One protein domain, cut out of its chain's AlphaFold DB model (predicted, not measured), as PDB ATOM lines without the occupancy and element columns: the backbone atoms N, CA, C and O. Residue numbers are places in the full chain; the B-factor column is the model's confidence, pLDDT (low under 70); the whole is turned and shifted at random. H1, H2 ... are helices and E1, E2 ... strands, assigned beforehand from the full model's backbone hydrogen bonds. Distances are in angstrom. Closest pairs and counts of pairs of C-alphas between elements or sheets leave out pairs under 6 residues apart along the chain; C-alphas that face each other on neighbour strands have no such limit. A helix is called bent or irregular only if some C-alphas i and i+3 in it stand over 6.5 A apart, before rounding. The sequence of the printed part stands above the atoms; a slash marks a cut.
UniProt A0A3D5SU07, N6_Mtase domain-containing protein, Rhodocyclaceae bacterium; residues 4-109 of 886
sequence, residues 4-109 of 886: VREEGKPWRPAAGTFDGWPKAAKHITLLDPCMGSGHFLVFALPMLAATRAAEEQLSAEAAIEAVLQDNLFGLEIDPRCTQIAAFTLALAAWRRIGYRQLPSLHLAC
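What this domain is: This is residues 4 to 109 of the 886 residues of the protein "N6_Mtase domain-containing protein" of Rhodocyclaceae bacterium (UniProt A0A3D5SU07). Picture a small parallel sheet of three strands, E1, E2 and E3, with the helices H1 and H3 covering one face in two layers, helices over sheet. H2 packs on H1 and H3 and only grazes the sheet, while a long tail before E1, whose residues 6 to 11 stick out free, makes the length. The printed part has 106 residues, with three named helices and three named strands in the chain order E1 H1 H2 E2 H3 E3; the sheet's order is E1 E2 E3, and the class is mostly helix. The whole is only just loose, close to compact, with a radius of gyration of the C-alphas of 15.8 A, and it is elongated, spanning 54 by 30 by 20 A.

How they stand to each other: Start at the sheet's inner strand, E2, residues 72 to 76. Beside it find the edge strand E1, residues 30 to 32, parallel to it at 16 degrees; N 73 and O 30 are within hydrogen-bond range at 2.9 A. The other edge strand, E3, residues 106 to 109, is parallel to E2 at 3 degrees, with N 74 and O 106 at 2.9 A and N 108 and O 74 at 3.0 A. Now look at H3, residues 79 to 97, on the sheet at a height of 11.0 A, over E2 and E3; it runs along the strands, at 5 degrees to E2 on the local plane. On the same face is H1, residues 39 to 56, at a height of 8.2 A over the sheet; it lies over E2 and only just over E1, where 3 of its C-alphas fall. H1 touches H3 with residues 39 to 45 alone, the same way at a steep tilt of 38 degrees; the closest C-alphas, of Val 42 and Leu 89, are 5.5 A apart. H2, residues 60 to 70, only grazes the sheet with residues 66 to 70. It touches H1 at a steep tilt of 64 degrees, opposite ways, the closest C-alphas being those of Ala 49 and Ala 63, 5.0 A apart. H2 also touches H3, at a shallow tilt of 27 degrees, opposite ways, with the C-alphas of Glu 61 and Ile 97 the closest at 5.5 A. Two right-handed crossovers join the strands as strand-helix-strand units, parallel neighbours with helices between: E1, H1 H2, E2 and E2, H3, E3. Every O i to N i+4 pair is within hydrogen-bond range in H2, against 12 of 14 in H1 and 14 of 15 in H3.

Where its parts are: Find C-alpha 30 at (105.425, 164.079, 164.096), where E1 begins and runs to residue 32. H1 goes from residue 39 to 56 over 25.8 A, with a kink of 28 degrees near residue 47; it is only just irregular, C-alphas 43 and 46 being 6.8 A apart. H2 covers residues 60 to 70 in 15.4 A, and E2 follows from 72 to 76 in 13.8 A. C-alpha 79 at (100.153, 181.565, 154.977) opens H3, which reaches residue 97 after 27.1 A. E3 runs 10.5 A from residue 106 to C-alpha 109 at (99.536, 179.175, 159.777).

The domain as a whole: The two C-alphas farthest apart are those of Gly 8 and Arg 80, 54.3 A. The printed part has no cut; the links E1 to H1 and H3 to E3 are short, the other three tight. Residues 4 to 29 hold no named element. The mean pLDDT of the printed part is 88.5, and residues 4 to 19 of this model are under 70.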
ATOM      1  N   VAL A   4     123.062 147.143 163.889       52.50
ATOM      2  CA  VAL A   4     124.335 146.532 164.278       52.50
ATOM      3  C   VAL A   4     124.066 145.180 164.921       52.50
ATOM      4  O   VAL A   4     123.065 144.994 165.614       52.50
ATOM      5  N   ARG A   5     124.964 144.226 164.682       51.16
ATOM      6  CA  ARG A   5     124.891 142.881 165.248       51.16
ATOM      7  C   ARG A   5     126.253 142.506 165.809       51.16
ATOM      8  O   ARG A   5     127.209 142.379 165.053       51.16
ATOM      9  N   GLU A   6     126.333 142.355 167.126       62.00
ATOM     10  CA  GLU A   6     127.479 141.693 167.756       62.00
ATOM     11  C   GLU A   6     127.377 140.183 167.506       62.00
ATOM     12  O   GLU A   6     126.276 139.643 167.360       62.00
ATOM     13  N   GLU A   7     128.515 139.499 167.424       49.25
ATOM     14  CA  GLU A   7     128.564 138.065 167.147       49.25
ATOM     15  C   GLU A   7     127.744 137.286 168.197       49.25
ATOM     16  O   GLU A   7     127.942 137.436 169.401       49.25
ATOM     17  N   GLY A   8     126.747 136.520 167.742       64.62
ATOM     18  CA  GLY A   8     125.825 135.780 168.614       64.62
ATOM     19  C   GLY A   8     124.650 136.572 169.219       64.62
ATOM     20  O   GLY A   8     123.858 135.978 169.945       64.62
ATOM     21  N   LYS A   9     124.481 137.871 168.924       61.31
ATOM     22  CA  LYS A   9     123.347 138.692 169.412       61.31
ATOM     23  C   LYS A   9     122.339 139.035 168.300       61.31
ATOM     24  O   LYS A   9     122.700 139.015 167.122       61.31
ATOM     25  N   PRO A  10     121.071 139.353 168.633       59.56
ATOM     26  CA  PRO A  10     120.094 139.827 167.651       59.56
ATOM     27  C   PRO A  10     120.503 141.180 167.049       59.56
ATOM     28  O   PRO A  10     121.268 141.944 167.643       59.56
ATOM     29  N   TRP A  11     119.988 141.477 165.854       52.91
ATOM     30  CA  TRP A  11     120.137 142.797 165.239       52.91
ATOM     31  C   TRP A  11     119.480 143.856 166.125       52.91
ATOM     32  O   TRP A  11     118.315 143.719 166.492       52.91
ATOM     33  N   ARG A  12     120.215 144.923 166.440       52.25
ATOM     34  CA  ARG A  12     119.708 146.081 167.190       52.25
ATOM     35  C   ARG A  12     119.923 147.368 166.390       52.25
ATOM     36  O   ARG A  12     120.894 147.432 165.632       52.25
ATOM     37  N   PRO A  13     119.061 148.387 166.509       56.75
ATOM     38  CA  PRO A  13     119.301 149.664 165.846       56.75
ATOM     39  C   PRO A  13     120.627 150.273 166.327       56.75
ATOM     40  O   PRO A  13     120.953 150.217 167.511       56.75
ATOM     41  N   ALA A  14     121.400 150.859 165.413       52.34
ATOM     42  CA  ALA A  14     122.699 151.464 165.720       52.34
ATOM     43  C   ALA A  14     122.592 152.664 166.678       52.34
ATOM     44  O   ALA A  14     123.559 152.978 167.360       52.34
ATOM     45  N   ALA A  15     121.420 153.304 166.734       50.84
ATOM     46  CA  ALA A  15     121.110 154.419 167.626       50.84
ATOM     47  C   ALA A  15     120.491 153.983 168.973       50.84
ATOM     48  O   ALA A  15     120.116 154.838 169.762       50.84
ATOM     49  N   GLY A  16     120.376 152.676 169.247       56.97
ATOM     50  CA  GLY A  16     119.681 152.158 170.433       56.97
ATOM     51  C   GLY A  16     118.168 151.998 170.242       56.97
ATOM     52  O   GLY A  16     117.649 152.126 169.132       56.97
ATOM     53  N   THR A  17     117.463 151.643 171.319       57.34
ATOM     54  CA  THR A  17     115.994 151.632 171.380       57.34
ATOM     55  C   THR A  17     115.505 152.921 172.031       57.34
ATOM     56  O   THR A  17     116.073 153.385 173.016       57.34
ATOM     57  N   PHE A  18     114.447 153.512 171.479       66.50
ATOM     58  CA  PHE A  18     113.815 154.691 172.060       66.50
ATOM     59  C   PHE A  18     112.749 154.239 173.055       66.50
ATOM     60  O   PHE A  18     111.567 154.203 172.735       66.50
ATOM     61  N   ASP A  19     113.163 153.853 174.262       65.06
ATOM     62  CA  ASP A  19     112.250 153.275 175.266       65.06
ATOM     63  C   ASP A  19     111.111 154.231 175.689       65.06
ATOM     64  O   ASP A  19     110.111 153.784 176.246       65.06
ATOM     65  N   GLY A  20     111.247 155.536 175.410       72.44
ATOM     66  CA  GLY A  20     110.212 156.556 175.620       72.44
ATOM     67  C   GLY A  20     109.236 156.746 174.451       72.44
ATOM     68  O   GLY A  20     108.267 157.484 174.593       72.44
ATOM     69  N   TRP A  21     109.467 156.106 173.301       87.25
ATOM     70  CA  TRP A  21     108.579 156.222 172.145       87.25
ATOM     71  C   TRP A  21     107.385 155.255 172.233       87.25
ATOM     72  O   TRP A  21     107.481 154.189 172.852       87.25
ATOM     73  N   PRO A  22     106.254 155.580 171.579       87.50
ATOM     74  CA  PRO A  22     105.110 154.686 171.498       87.50
ATOM     75  C   PRO A  22     105.460 153.340 170.854       87.50
ATOM     76  O   PRO A  22     106.226 153.264 169.896       87.50
ATOM     77  N   LYS A  23     104.836 152.265 171.347       85.81
ATOM     78  CA  LYS A  23     105.055 150.893 170.851       85.81
ATOM     79  C   LYS A  23     104.314 150.557 169.552       85.81
ATOM     80  O   LYS A  23     104.518 149.470 169.026       85.81
ATOM     81  N   ALA A  24     103.427 151.435 169.087       88.06
ATOM     82  CA  ALA A  24     102.633 151.246 167.876       88.06
ATOM     83  C   ALA A  24     102.659 152.520 167.029       88.06
ATOM     84  O   ALA A  24     102.524 153.624 167.566       88.06
ATOM     85  N   ALA A  25     102.770 152.365 165.712       89.25
ATOM     86  CA  ALA A  25     102.938 153.470 164.774       89.25
ATOM     87  C   ALA A  25     101.764 154.462 164.775       89.25
ATOM     88  O   ALA A  25     101.982 155.661 164.623       89.25
ATOM     89  N   LYS A  26     100.532 154.007 165.037       92.50
ATOM     90  CA  LYS A  26      99.346 154.878 165.158       92.50
ATOM     91  C   LYS A  26      99.427 155.928 166.274       92.50
ATOM     92  O   LYS A  26      98.660 156.877 166.264       92.50
ATOM     93  N   HIS A  27     100.326 155.753 167.243       93.00
ATOM     94  CA  HIS A  27     100.511 156.688 168.357       93.00
ATOM     95  C   HIS A  27     101.708 157.629 168.164       93.00
ATOM     96  O   HIS A  27     101.956 158.473 169.019       93.00
ATOM     97  N   ILE A  28     102.465 157.490 167.071       94.19
ATOM     98  CA  ILE A  28     103.620 158.343 166.785       94.19
ATOM     99  C   ILE A  28     103.136 159.666 166.197       94.19
ATOM    100  O   ILE A  28     102.634 159.704 165.081       94.19
ATOM    101  N   THR A  29     103.357 160.770 166.891       96.50
ATOM    102  CA  THR A  29     103.039 162.109 166.377       96.50
ATOM    103  C   THR A  29     104.314 162.824 165.931       96.50
ATOM    104  O   THR A  29     105.296 162.886 166.677       96.50
ATOM    105  N   LEU A  30     104.315 163.348 164.703       97.75
ATOM    106  CA  LEU A  30     105.425 164.079 164.096       97.75
ATOM    107  C   LEU A  30     105.017 165.522 163.815       97.75
ATOM    108  O   LEU A  30     104.061 165.753 163.078       97.75
ATOM    109  N   LEU A  31     105.789 166.474 164.337       98.38
ATOM    110  CA  LEU A  31     105.628 167.900 164.054       98.38
ATOM    111  C   LEU A  31     106.807 168.453 163.247       98.38
ATOM    112  O   LEU A  31     107.968 168.251 163.609       98.38
ATOM    113  N   ASP A  32     106.497 169.236 162.216       98.31
ATOM    114  CA  ASP A  32     107.426 170.187 161.603       98.31
ATOM    115  C   ASP A  32     106.971 171.631 161.913       98.31
ATOM    116  O   ASP A  32     106.051 172.136 161.264       98.31
ATOM    117  N   PRO A  33     107.558 172.312 162.922       97.56
ATOM    118  CA  PRO A  33     107.116 173.643 163.346       97.56
ATOM    119  C   PRO A  33     107.647 174.787 162.464       97.56
ATOM    120  O   PRO A  33     107.402 175.957 162.755       97.56
ATOM    121  N   CYS A  34     108.440 174.483 161.434       96.88
ATOM    122  CA  CYS A  34     108.950 175.455 160.461       96.88
ATOM    123  C   CYS A  34     108.867 174.850 159.057       96.88
ATOM    124  O   CYS A  34     109.862 174.780 158.330       96.88
ATOM    125  N   MET A  35     107.685 174.340 158.706       96.38
ATOM    126  CA  MET A  35     107.563 173.372 157.618       96.38
ATOM    127  C   MET A  35     107.868 173.924 156.230       96.38
ATOM    128  O   MET A  35     108.128 173.143 155.306       96.38
ATOM    129  N   GLY A  36     107.824 175.244 156.036       94.88
ATOM    130  CA  GLY A  36     107.965 175.861 154.726       94.88
ATOM    131  C   GLY A  36     106.966 175.256 153.741       94.88
ATOM    132  O   GLY A  36     105.761 175.407 153.885       94.88
ATOM    133  N   SER A  37     107.471 174.541 152.736       94.31
ATOM    134  CA  SER A  37     106.671 173.833 151.725       94.31
ATOM    135  C   SER A  37     106.350 172.366 152.065       94.31
ATOM    136  O   SER A  37     105.904 171.626 151.191       94.31
ATOM    137  N   GLY A  38     106.570 171.918 153.306       95.19
ATOM    138  CA  GLY A  38     106.127 170.611 153.815       95.19
ATOM    139  C   GLY A  38     107.045 169.424 153.498       95.19
ATOM    140  O   GLY A  38     106.599 168.277 153.523       95.19
ATOM    141  N   HIS A  39     108.324 169.657 153.185       94.25
ATOM    142  CA  HIS A  39     109.227 168.601 152.705       94.25
ATOM    143  C   HIS A  39     109.502 167.490 153.735       94.25
ATOM    144  O   HIS A  39     109.553 166.321 153.345       94.25
ATOM    145  N   PHE A  40     109.639 167.806 155.031       94.88
ATOM    146  CA  PHE A  40     109.810 166.774 156.067       94.88
ATOM    147  C   PHE A  40     108.557 165.902 156.208       94.88
ATOM    148  O   PHE A  40     108.669 164.679 156.285       94.88
ATOM    149  N   LEU A  41     107.366 166.507 156.154       97.19
ATOM    150  CA  LEU A  41     106.088 165.789 156.230       97.19
ATOM    151  C   LEU A  41     105.908 164.838 155.040       97.19
ATOM    152  O   LEU A  41     105.580 163.663 155.207       97.19
ATOM    153  N   VAL A  42     106.211 165.319 153.832       96.62
ATOM    154  CA  VAL A  42     106.184 164.520 152.594       96.62
ATOM    155  C   VAL A  42     107.174 163.356 152.651       96.62
ATOM    156  O   VAL A  42     106.878 162.270 152.146       96.62
ATOM    157  N   PHE A  43     108.345 163.566 153.257       94.56
ATOM    158  CA  PHE A  43     109.353 162.523 153.440       94.56
ATOM    159  C   PHE A  43     108.916 161.460 154.459       94.56
ATOM    160  O   PHE A  43     109.123 160.268 154.224       94.56
ATOM    161  N   ALA A  44     108.280 161.871 155.559       94.94
ATOM    162  CA  ALA A  44     107.814 160.973 156.613       94.94
ATOM    163  C   ALA A  44     106.604 160.118 156.196       94.94
ATOM    164  O   ALA A  44     106.531 158.944 156.567       94.94
ATOM    165  N   LEU A  45     105.692 160.674 155.388       96.25
ATOM    166  CA  LEU A  45     104.454 160.024 154.936       96.25
ATOM    167  C   LEU A  45     104.637 158.561 154.473       96.25
ATOM    168  O   LEU A  45     103.998 157.679 155.049       96.25
ATOM    169  N   PRO A  46     105.495 158.238 153.482       93.69
ATOM    170  CA  PRO A  46     105.657 156.856 153.027       93.69
ATOM    171  C   PRO A  46     106.259 155.923 154.084       93.69
ATOM    172  O   PRO A  46     105.981 154.727 154.052       93.69
ATOM    173  N   MET A  47     107.084 156.435 155.004       93.19
ATOM    174  CA  MET A  47     107.715 155.614 156.043       93.19
ATOM    175  C   MET A  47     106.697 155.195 157.101       93.19
ATOM    176  O   MET A  47     106.601 154.015 157.442       93.19
ATOM    177  N   LEU A  48     105.901 156.153 157.577       93.69
ATOM    178  CA  LEU A  48     104.837 155.891 158.542       93.69
ATOM    179  C   LEU A  48     103.737 155.031 157.921       93.69
ATOM    180  O   LEU A  48     103.307 154.069 158.547       93.69
ATOM    181  N   ALA A  49     103.357 155.289 156.665       94.06
ATOM    182  CA  ALA A  49     102.329 154.505 155.987       94.06
ATOM    183  C   ALA A  49     102.761 153.045 155.793       94.06
ATOM    184  O   ALA A  49     101.977 152.139 156.054       94.06
ATOM    185  N   ALA A  50     104.019 152.799 155.410       92.19
ATOM    186  CA  ALA A  50     104.550 151.439 155.319       92.19
ATOM    187  C   ALA A  50     104.562 150.729 156.684       92.19
ATOM    188  O   ALA A  50     104.241 149.545 156.765       92.19
ATOM    189  N   THR A  51     104.897 151.458 157.752       91.12
ATOM    190  CA  THR A  51     104.924 150.911 159.117       91.12
ATOM    191  C   THR A  51     103.512 150.565 159.595       91.12
ATOM    192  O   THR A  51     103.277 149.442 160.029       91.12
ATOM    193  N   ARG A  52     102.543 151.474 159.427       92.81
ATOM    194  CA  ARG A  52     101.136 151.244 159.792       92.81
ATOM    195  C   ARG A  52     100.485 150.146 158.958       92.81
ATOM    196  O   ARG A  52      99.803 149.294 159.512       92.81
ATOM    197  N   ALA A  53     100.747 150.096 157.651       91.62
ATOM    198  CA  ALA A  53     100.267 149.009 156.799       91.62
ATOM    199  C   ALA A  53     100.748 147.637 157.295       91.62
ATOM    200  O   ALA A  53      99.972 146.684 157.316       91.62
ATOM    201  N   ALA A  54     102.006 147.542 157.737       91.31
ATOM    202  CA  ALA A  54     102.569 146.304 158.264       91.31
ATOM    203  C   ALA A  54     102.034 145.943 159.662       91.31
ATOM    204  O   ALA A  54     101.698 144.783 159.899       91.31
ATOM    205  N   GLU A  55     101.955 146.907 160.583       91.12
ATOM    206  CA  GLU A  55     101.521 146.676 161.970       91.12
ATOM    207  C   GLU A  55     100.010 146.448 162.096       91.12
ATOM    208  O   GLU A  55      99.572 145.586 162.857       91.12
ATOM    209  N   GLU A  56      99.211 147.208 161.347       93.19
ATOM    210  CA  GLU A  56      97.748 147.238 161.453       93.19
ATOM    211  C   GLU A  56      97.052 146.480 160.308       93.19
ATOM    212  O   GLU A  56      95.827 146.405 160.283       93.19
ATOM    213  N   GLN A  57      97.817 145.896 159.374       93.75
ATOM    214  CA  GLN A  57      97.308 145.156 158.205       93.75
ATOM    215  C   GLN A  57      96.389 146.003 157.303       93.75
ATOM    216  O   GLN A  57      95.422 145.508 156.722       93.75
ATOM    217  N   LEU A  58      96.691 147.298 157.184       93.56
ATOM    218  CA  LEU A  58      95.924 148.248 156.374       93.56
ATOM    219  C   LEU A  58      96.272 148.135 154.884       93.56
ATOM    220  O   LEU A  58      97.404 147.818 154.511       93.56
ATOM    221  N   SER A  59      95.311 148.471 154.018       95.31
ATOM    222  CA  SER A  59      95.611 148.727 152.606       95.31
ATOM    223  C   SER A  59      96.501 149.970 152.462       95.31
ATOM    224  O   SER A  59      96.602 150.785 153.381       95.31
ATOM    225  N   ALA A  60      97.136 150.148 151.301       91.00
ATOM    226  CA  ALA A  60      97.976 151.319 151.051       91.00
ATOM    227  C   ALA A  60      97.184 152.633 151.185       91.00
ATOM    228  O   ALA A  60      97.701 153.624 151.699       91.00
ATOM    229  N   GLU A  61      95.921 152.623 150.757       94.62
ATOM    230  CA  GLU A  61      95.001 153.749 150.866       94.62
ATOM    231  C   GLU A  61      94.665 154.059 152.324       94.62
ATOM    232  O   GLU A  61      94.882 155.185 152.772       94.62
ATOM    233  N   ALA A  62      94.211 153.050 153.074       95.81
ATOM    234  CA  ALA A  62      93.844 153.206 154.478       95.81
ATOM    235  C   ALA A  62      95.045 153.624 155.341       95.81
ATOM    236  O   ALA A  62      94.902 154.448 156.238       95.81
ATOM    237  N   ALA A  63      96.244 153.114 155.045       95.12
ATOM    238  CA  ALA A  63      97.460 153.500 155.752       95.12
ATOM    239  C   ALA A  63      97.842 154.968 155.506       95.12
ATOM    240  O   ALA A  63      98.223 155.661 156.443       95.12
ATOM    241  N   ILE A  64      97.744 155.460 154.264       96.44
ATOM    242  CA  ILE A  64      98.040 156.866 153.946       96.44
ATOM    243  C   ILE A  64      97.016 157.797 154.598       96.44
ATOM    244  O   ILE A  64      97.415 158.790 155.201       96.44
ATOM    245  N   GLU A  65      95.724 157.479 154.506       95.88
ATOM    246  CA  GLU A  65      94.660 158.269 155.141       95.88
ATOM    247  C   GLU A  65      94.851 158.330 156.659       95.88
ATOM    248  O   GLU A  65      94.854 159.418 157.230       95.88
ATOM    249  N   ALA A  66      95.140 157.193 157.294       95.88
ATOM    250  CA  ALA A  66      95.388 157.148 158.727       95.88
ATOM    251  C   ALA A  66      96.628 157.971 159.131       95.88
ATOM    252  O   ALA A  66      96.604 158.669 160.141       95.88
ATOM    253  N   VAL A  67      97.705 157.967 158.332       97.12
ATOM    254  CA  VAL A  67      98.896 158.796 158.611       97.12
ATOM    255  C   VAL A  67      98.611 160.291 158.532       97.12
ATOM    256  O   VAL A  67      99.108 161.050 159.364       97.12
ATOM    257  N   LEU A  68      97.827 160.720 157.542       96.56
ATOM    258  CA  LEU A  68      97.437 162.124 157.406       96.56
ATOM    259  C   LEU A  68      96.542 162.583 158.564       96.56
ATOM    260  O   LEU A  68      96.645 163.737 158.966       96.56
ATOM    261  N   GLN A  69      95.707 161.681 159.085       94.38
ATOM    262  CA  GLN A  69      94.785 161.952 160.183       94.38
ATOM    263  C   GLN A  69      95.460 161.930 161.563       94.38
ATOM    264  O   GLN A  69      95.157 162.772 162.395       94.38
ATOM    265  N   ASP A  70      96.362 160.983 161.832       94.06
ATOM    266  CA  ASP A  70      96.820 160.745 163.210       94.06
ATOM    267  C   ASP A  70      98.262 161.205 163.469       94.06
ATOM    268  O   ASP A  70      98.642 161.451 164.614       94.06
ATOM    269  N   ASN A  71      99.113 161.250 162.436       96.69
ATOM    270  CA  ASN A  71     100.563 161.244 162.644       96.69
ATOM    271  C   ASN A  71     101.280 162.539 162.228       96.69
ATOM    272  O   ASN A  71     102.313 162.844 162.820       96.69
ATOM    273  N   LEU A  72     100.815 163.267 161.206       97.69
ATOM    274  CA  LEU A  72     101.572 164.370 160.593       97.69
ATOM    275  C   LEU A  72     100.992 165.748 160.918       97.69
ATOM    276  O   LEU A  72      99.873 166.060 160.524       97.69
ATOM    277  N   PHE A  73     101.811 166.597 161.538       98.25
ATOM    278  CA  PHE A  73     101.445 167.939 161.984       98.25
ATOM    279  C   PHE A  73     102.461 168.969 161.483       98.25
ATOM    280  O   PHE A  73     103.661 168.691 161.419       98.25
ATOM    281  N   GLY A  74     102.006 170.175 161.143       97.62
ATOM    282  CA  GLY A  74     102.880 171.207 160.588       97.62
ATOM    283  C   GLY A  74     102.457 172.633 160.912       97.62
ATOM    284  O   GLY A  74     101.268 172.961 160.914       97.62
ATOM    285  N   LEU A  75     103.448 173.494 161.145       97.56
ATOM    286  CA  LEU A  75     103.257 174.926 161.352       97.56
ATOM    287  C   LEU A  75     104.205 175.737 160.477       97.56
ATOM    288  O   LEU A  75     105.364 175.379 160.269       97.56
ATOM    289  N   GLU A  76     103.705 176.866 159.993       96.94
ATOM    290  CA  GLU A  76     104.476 177.828 159.211       96.94
ATOM    291  C   GLU A  76     104.011 179.253 159.538       96.94
ATOM    292  O   GLU A  76     102.871 179.454 159.956       96.94
ATOM    293  N   ILE A  77     104.895 180.246 159.434       95.12
ATOM    294  CA  ILE A  77     104.557 181.648 159.710       95.12
ATOM    295  C   ILE A  77     103.942 182.326 158.477       95.12
ATOM    296  O   ILE A  77     103.073 183.181 158.624       95.12
ATOM    297  N   ASP A  78     104.346 181.935 157.261       94.31
ATOM    298  CA  ASP A  78     103.776 182.468 156.015       94.31
ATOM    299  C   ASP A  78     102.545 181.644 155.559       94.31
ATOM    300  O   ASP A  78     102.652 180.442 155.268       94.31
ATOM    301  N   PRO A  79     101.359 182.268 155.415       91.69
ATOM    302  CA  PRO A  79     100.153 181.565 154.977       91.69
ATOM    303  C   PRO A  79     100.280 180.966 153.567       91.69
ATOM    304  O   PRO A  79      99.702 179.915 153.291       91.69
ATOM    305  N   ARG A  80     101.071 181.568 152.669       94.19
ATOM    306  CA  ARG A  80     101.298 181.038 151.312       94.19
ATOM    307  C   ARG A  80     102.112 179.752 151.360       94.19
ATOM    308  O   ARG A  80     101.797 178.798 150.654       94.19
ATOM    309  N   CYS A  81     103.139 179.706 152.208       95.25
ATOM    310  CA  CYS A  81     103.927 178.495 152.420       95.25
ATOM    311  C   CYS A  81     103.068 177.381 153.035       95.25
ATOM    312  O   CYS A  81     103.121 176.253 152.553       95.25
ATOM    313  N   THR A  82     102.181 177.722 153.976       94.94
ATOM    314  CA  THR A  82     101.195 176.786 154.549       94.94
ATOM    315  C   THR A  82     100.323 176.131 153.470       94.94
ATOM    316  O   THR A  82     100.183 174.909 153.435       94.94
ATOM    317  N   GLN A  83      99.788 176.922 152.533       94.06
ATOM    318  CA  GLN A  83      98.991 176.407 151.410       94.06
ATOM    319  C   GLN A  83      99.810 175.505 150.474       94.06
ATOM    320  O   GLN A  83      99.335 174.452 150.046       94.06
ATOM    321  N   ILE A  84     101.057 175.889 150.173       96.50
ATOM    322  CA  ILE A  84     101.972 175.077 149.358       96.50
ATOM    323  C   ILE A  84     102.273 173.743 150.050       96.50
ATOM    324  O   ILE A  84     102.282 172.709 149.382       96.50
ATOM    325  N   ALA A  85     102.492 173.741 151.367       96.88
ATOM    326  CA  ALA A  85     102.719 172.525 152.142       96.88
ATOM    327  C   ALA A  85     101.510 171.584 152.088       96.88
ATOM    328  O   ALA A  85     101.676 170.403 151.779       96.88
ATOM    329  N   ALA A  86     100.298 172.115 152.282       95.81
ATOM    330  CA  ALA A  86      99.060 171.346 152.170       95.81
ATOM    331  C   ALA A  86      98.903 170.707 150.783       95.81
ATOM    332  O   ALA A  86      98.675 169.501 150.673       95.81
ATOM    333  N   PHE A  87      99.108 171.484 149.714       96.50
ATOM    334  CA  PHE A  87      99.051 170.970 148.346       96.50
ATOM    335  C   PHE A  87     100.135 169.920 148.068       96.50
ATOM    336  O   PHE A  87      99.857 168.890 147.454       96.50
ATOM    337  N   THR A  88     101.366 170.144 148.534       96.75
ATOM    338  CA  THR A  88     102.494 169.225 148.310       96.75
ATOM    339  C   THR A  88     102.267 167.894 149.026       96.75
ATOM    340  O   THR A  88     102.511 166.835 148.442       96.75
ATOM    341  N   LEU A  89     101.752 167.928 150.257       96.88
ATOM    342  CA  LEU A  89     101.416 166.730 151.023       96.88
ATOM    343  C   LEU A  89     100.249 165.961 150.387       96.88
ATOM    344  O   LEU A  89     100.353 164.748 150.192       96.88
ATOM    345  N   ALA A  90      99.191 166.663 149.969       96.44
ATOM    346  CA  ALA A  90      98.067 166.062 149.251       96.44
ATOM    347  C   ALA A  90      98.514 165.410 147.933       96.44
ATOM    348  O   ALA A  90      98.184 164.256 147.655       96.44
ATOM    349  N   LEU A  91      99.346 166.099 147.147       96.44
ATOM    350  CA  LEU A  91      99.907 165.559 145.911       96.44
ATOM    351  C   LEU A  91     100.790 164.332 146.176       96.44
ATOM    352  O   LEU A  91     100.742 163.360 145.418       96.44
ATOM    353  N   ALA A  92     101.585 164.339 147.249       95.94
ATOM    354  CA  ALA A  92     102.399 163.193 147.644       95.94
ATOM    355  C   ALA A  92     101.548 161.970 148.023       95.94
ATOM    356  O   ALA A  92     101.942 160.843 147.693       95.94
ATOM    357  N   ALA A  93     100.395 162.183 148.663       96.31
ATOM    358  CA  ALA A  93      99.410 161.143 148.937       96.31
ATOM    359  C   ALA A  93      98.770 160.632 147.635       96.31
ATOM    360  O   ALA A  93      98.886 159.448 147.320       96.31
ATOM    361  N   TRP A  94      98.198 161.515 146.809       96.69
ATOM    362  CA  TRP A  94      97.517 161.135 145.562       96.69
ATOM    363  C   TRP A  94      98.415 160.418 144.557       96.69
ATOM    364  O   TRP A  94      97.961 159.514 143.859       96.69
ATOM    365  N   ARG A  95      99.712 160.745 144.498       95.62
ATOM    366  CA  ARG A  95     100.675 160.005 143.659       95.62
ATOM    367  C   ARG A  95     100.816 158.530 144.044       95.62
ATOM    368  O   ARG A  95     101.347 157.765 143.246       95.62
ATOM    369  N   ARG A  96     100.394 158.146 145.250       92.06
ATOM    370  CA  ARG A  96     100.462 156.772 145.767       92.06
ATOM    371  C   ARG A  96      99.115 156.062 145.722       92.06
ATOM    372  O   ARG A  96      99.093 154.883 145.397       92.06
ATOM    373  N   ILE A  97      98.030 156.770 146.031       94.31
ATOM    374  CA  ILE A  97      96.698 156.169 146.234       94.31
ATOM    375  C   ILE A  97      95.661 156.587 145.180       94.31
ATOM    376  O   ILE A  97      94.492 156.225 145.275       94.31
ATOM    377  N   GLY A  98      96.074 157.362 144.173       91.88
ATOM    378  CA  GLY A  98      95.166 157.996 143.219       91.88
ATOM    379  C   GLY A  98      94.434 159.204 143.815       91.88
ATOM    380  O   GLY A  98      94.528 159.492 145.007       91.88
ATOM    381  N   TYR A  99      93.716 159.946 142.969       92.94
ATOM    382  CA  TYR A  99      92.886 161.054 143.442       92.94
ATOM    383  C   TYR A  99      91.703 160.527 144.255       92.94
ATOM    384  O   TYR A  99      90.938 159.683 143.780       92.94
ATOM    385  N   ARG A 100      91.544 161.068 145.462       91.75
ATOM    386  CA  ARG A 100      90.388 160.859 146.336       91.75
ATOM    387  C   ARG A 100      90.308 161.956 147.388       91.75
ATOM    388  O   ARG A 100      91.281 162.686 147.593       91.75
ATOM    389  N   GLN A 101      89.160 162.053 148.051       91.38
ATOM    390  CA  GLN A 101      88.994 162.960 149.179       91.38
ATOM    391  C   GLN A 101      89.921 162.518 150.317       91.38
ATOM    392  O   GLN A 101      89.846 161.377 150.759       91.38
ATOM    393  N   LEU A 102      90.812 163.410 150.745       92.38
ATOM    394  CA  LEU A 102      91.723 163.166 151.861       92.38
ATOM    395  C   LEU A 102      91.076 163.622 153.180       92.38
ATOM    396  O   LEU A 102      90.212 164.506 153.145       92.38
ATOM    397  N   PRO A 103      91.489 163.053 154.327       92.00
ATOM    398  CA  PRO A 103      91.112 163.582 155.633       92.00
ATOM    399  C   PRO A 103      91.645 165.010 155.829       92.00
ATOM    400  O   PRO A 103      92.495 165.487 155.069       92.00
ATOM    401  N   SER A 104      91.135 165.689 156.860       86.12
ATOM    402  CA  SER A 104      91.651 167.001 157.256       86.12
ATOM    403  C   SER A 104      93.143 166.903 157.579       86.12
ATOM    404  O   SER A 104      93.580 165.951 158.220       86.12
ATOM    405  N   LEU A 105      93.925 167.873 157.106       92.31
ATOM    406  CA  LEU A 105      95.362 167.922 157.352       92.31
ATOM    407  C   LEU A 105      95.634 168.774 158.592       92.31
ATOM    408  O   LEU A 105      95.128 169.891 158.696       92.31
ATOM    409  N   HIS A 106      96.506 168.310 159.485       94.25
ATOM    410  CA  HIS A 106      96.899 169.060 160.682       94.25
ATOM    411  C   HIS A 106      97.994 170.095 160.378       94.25
ATOM    412  O   HIS A 106      99.086 170.068 160.949       94.25
ATOM    413  N   LEU A 107      97.709 171.005 159.443       95.06
ATOM    414  CA  LEU A 107      98.609 172.081 159.026       95.06
ATOM    415  C   LEU A 107      97.984 173.436 159.353       95.06
ATOM    416  O   LEU A 107      96.852 173.697 158.948       95.06
ATOM    417  N   ALA A 108      98.723 174.319 160.026       94.19
ATOM    418  CA  ALA A 108      98.221 175.649 160.373       94.19
ATOM    419  C   ALA A 108      99.245 176.768 160.149       94.19
ATOM    420  O   ALA A 108     100.459 176.582 160.262       94.19
ATOM    421  N   CYS A 109      98.730 177.964 159.853       93.94
ATOM    422  CA  CYS A 109      99.536 179.175 159.777       93.94
ATOM    423  C   CYS A 109      99.630 179.815 161.168       93.94
ATOM    424  O   CYS A 109      98.666 180.384 161.676       93.94
TER     425      CYS A 109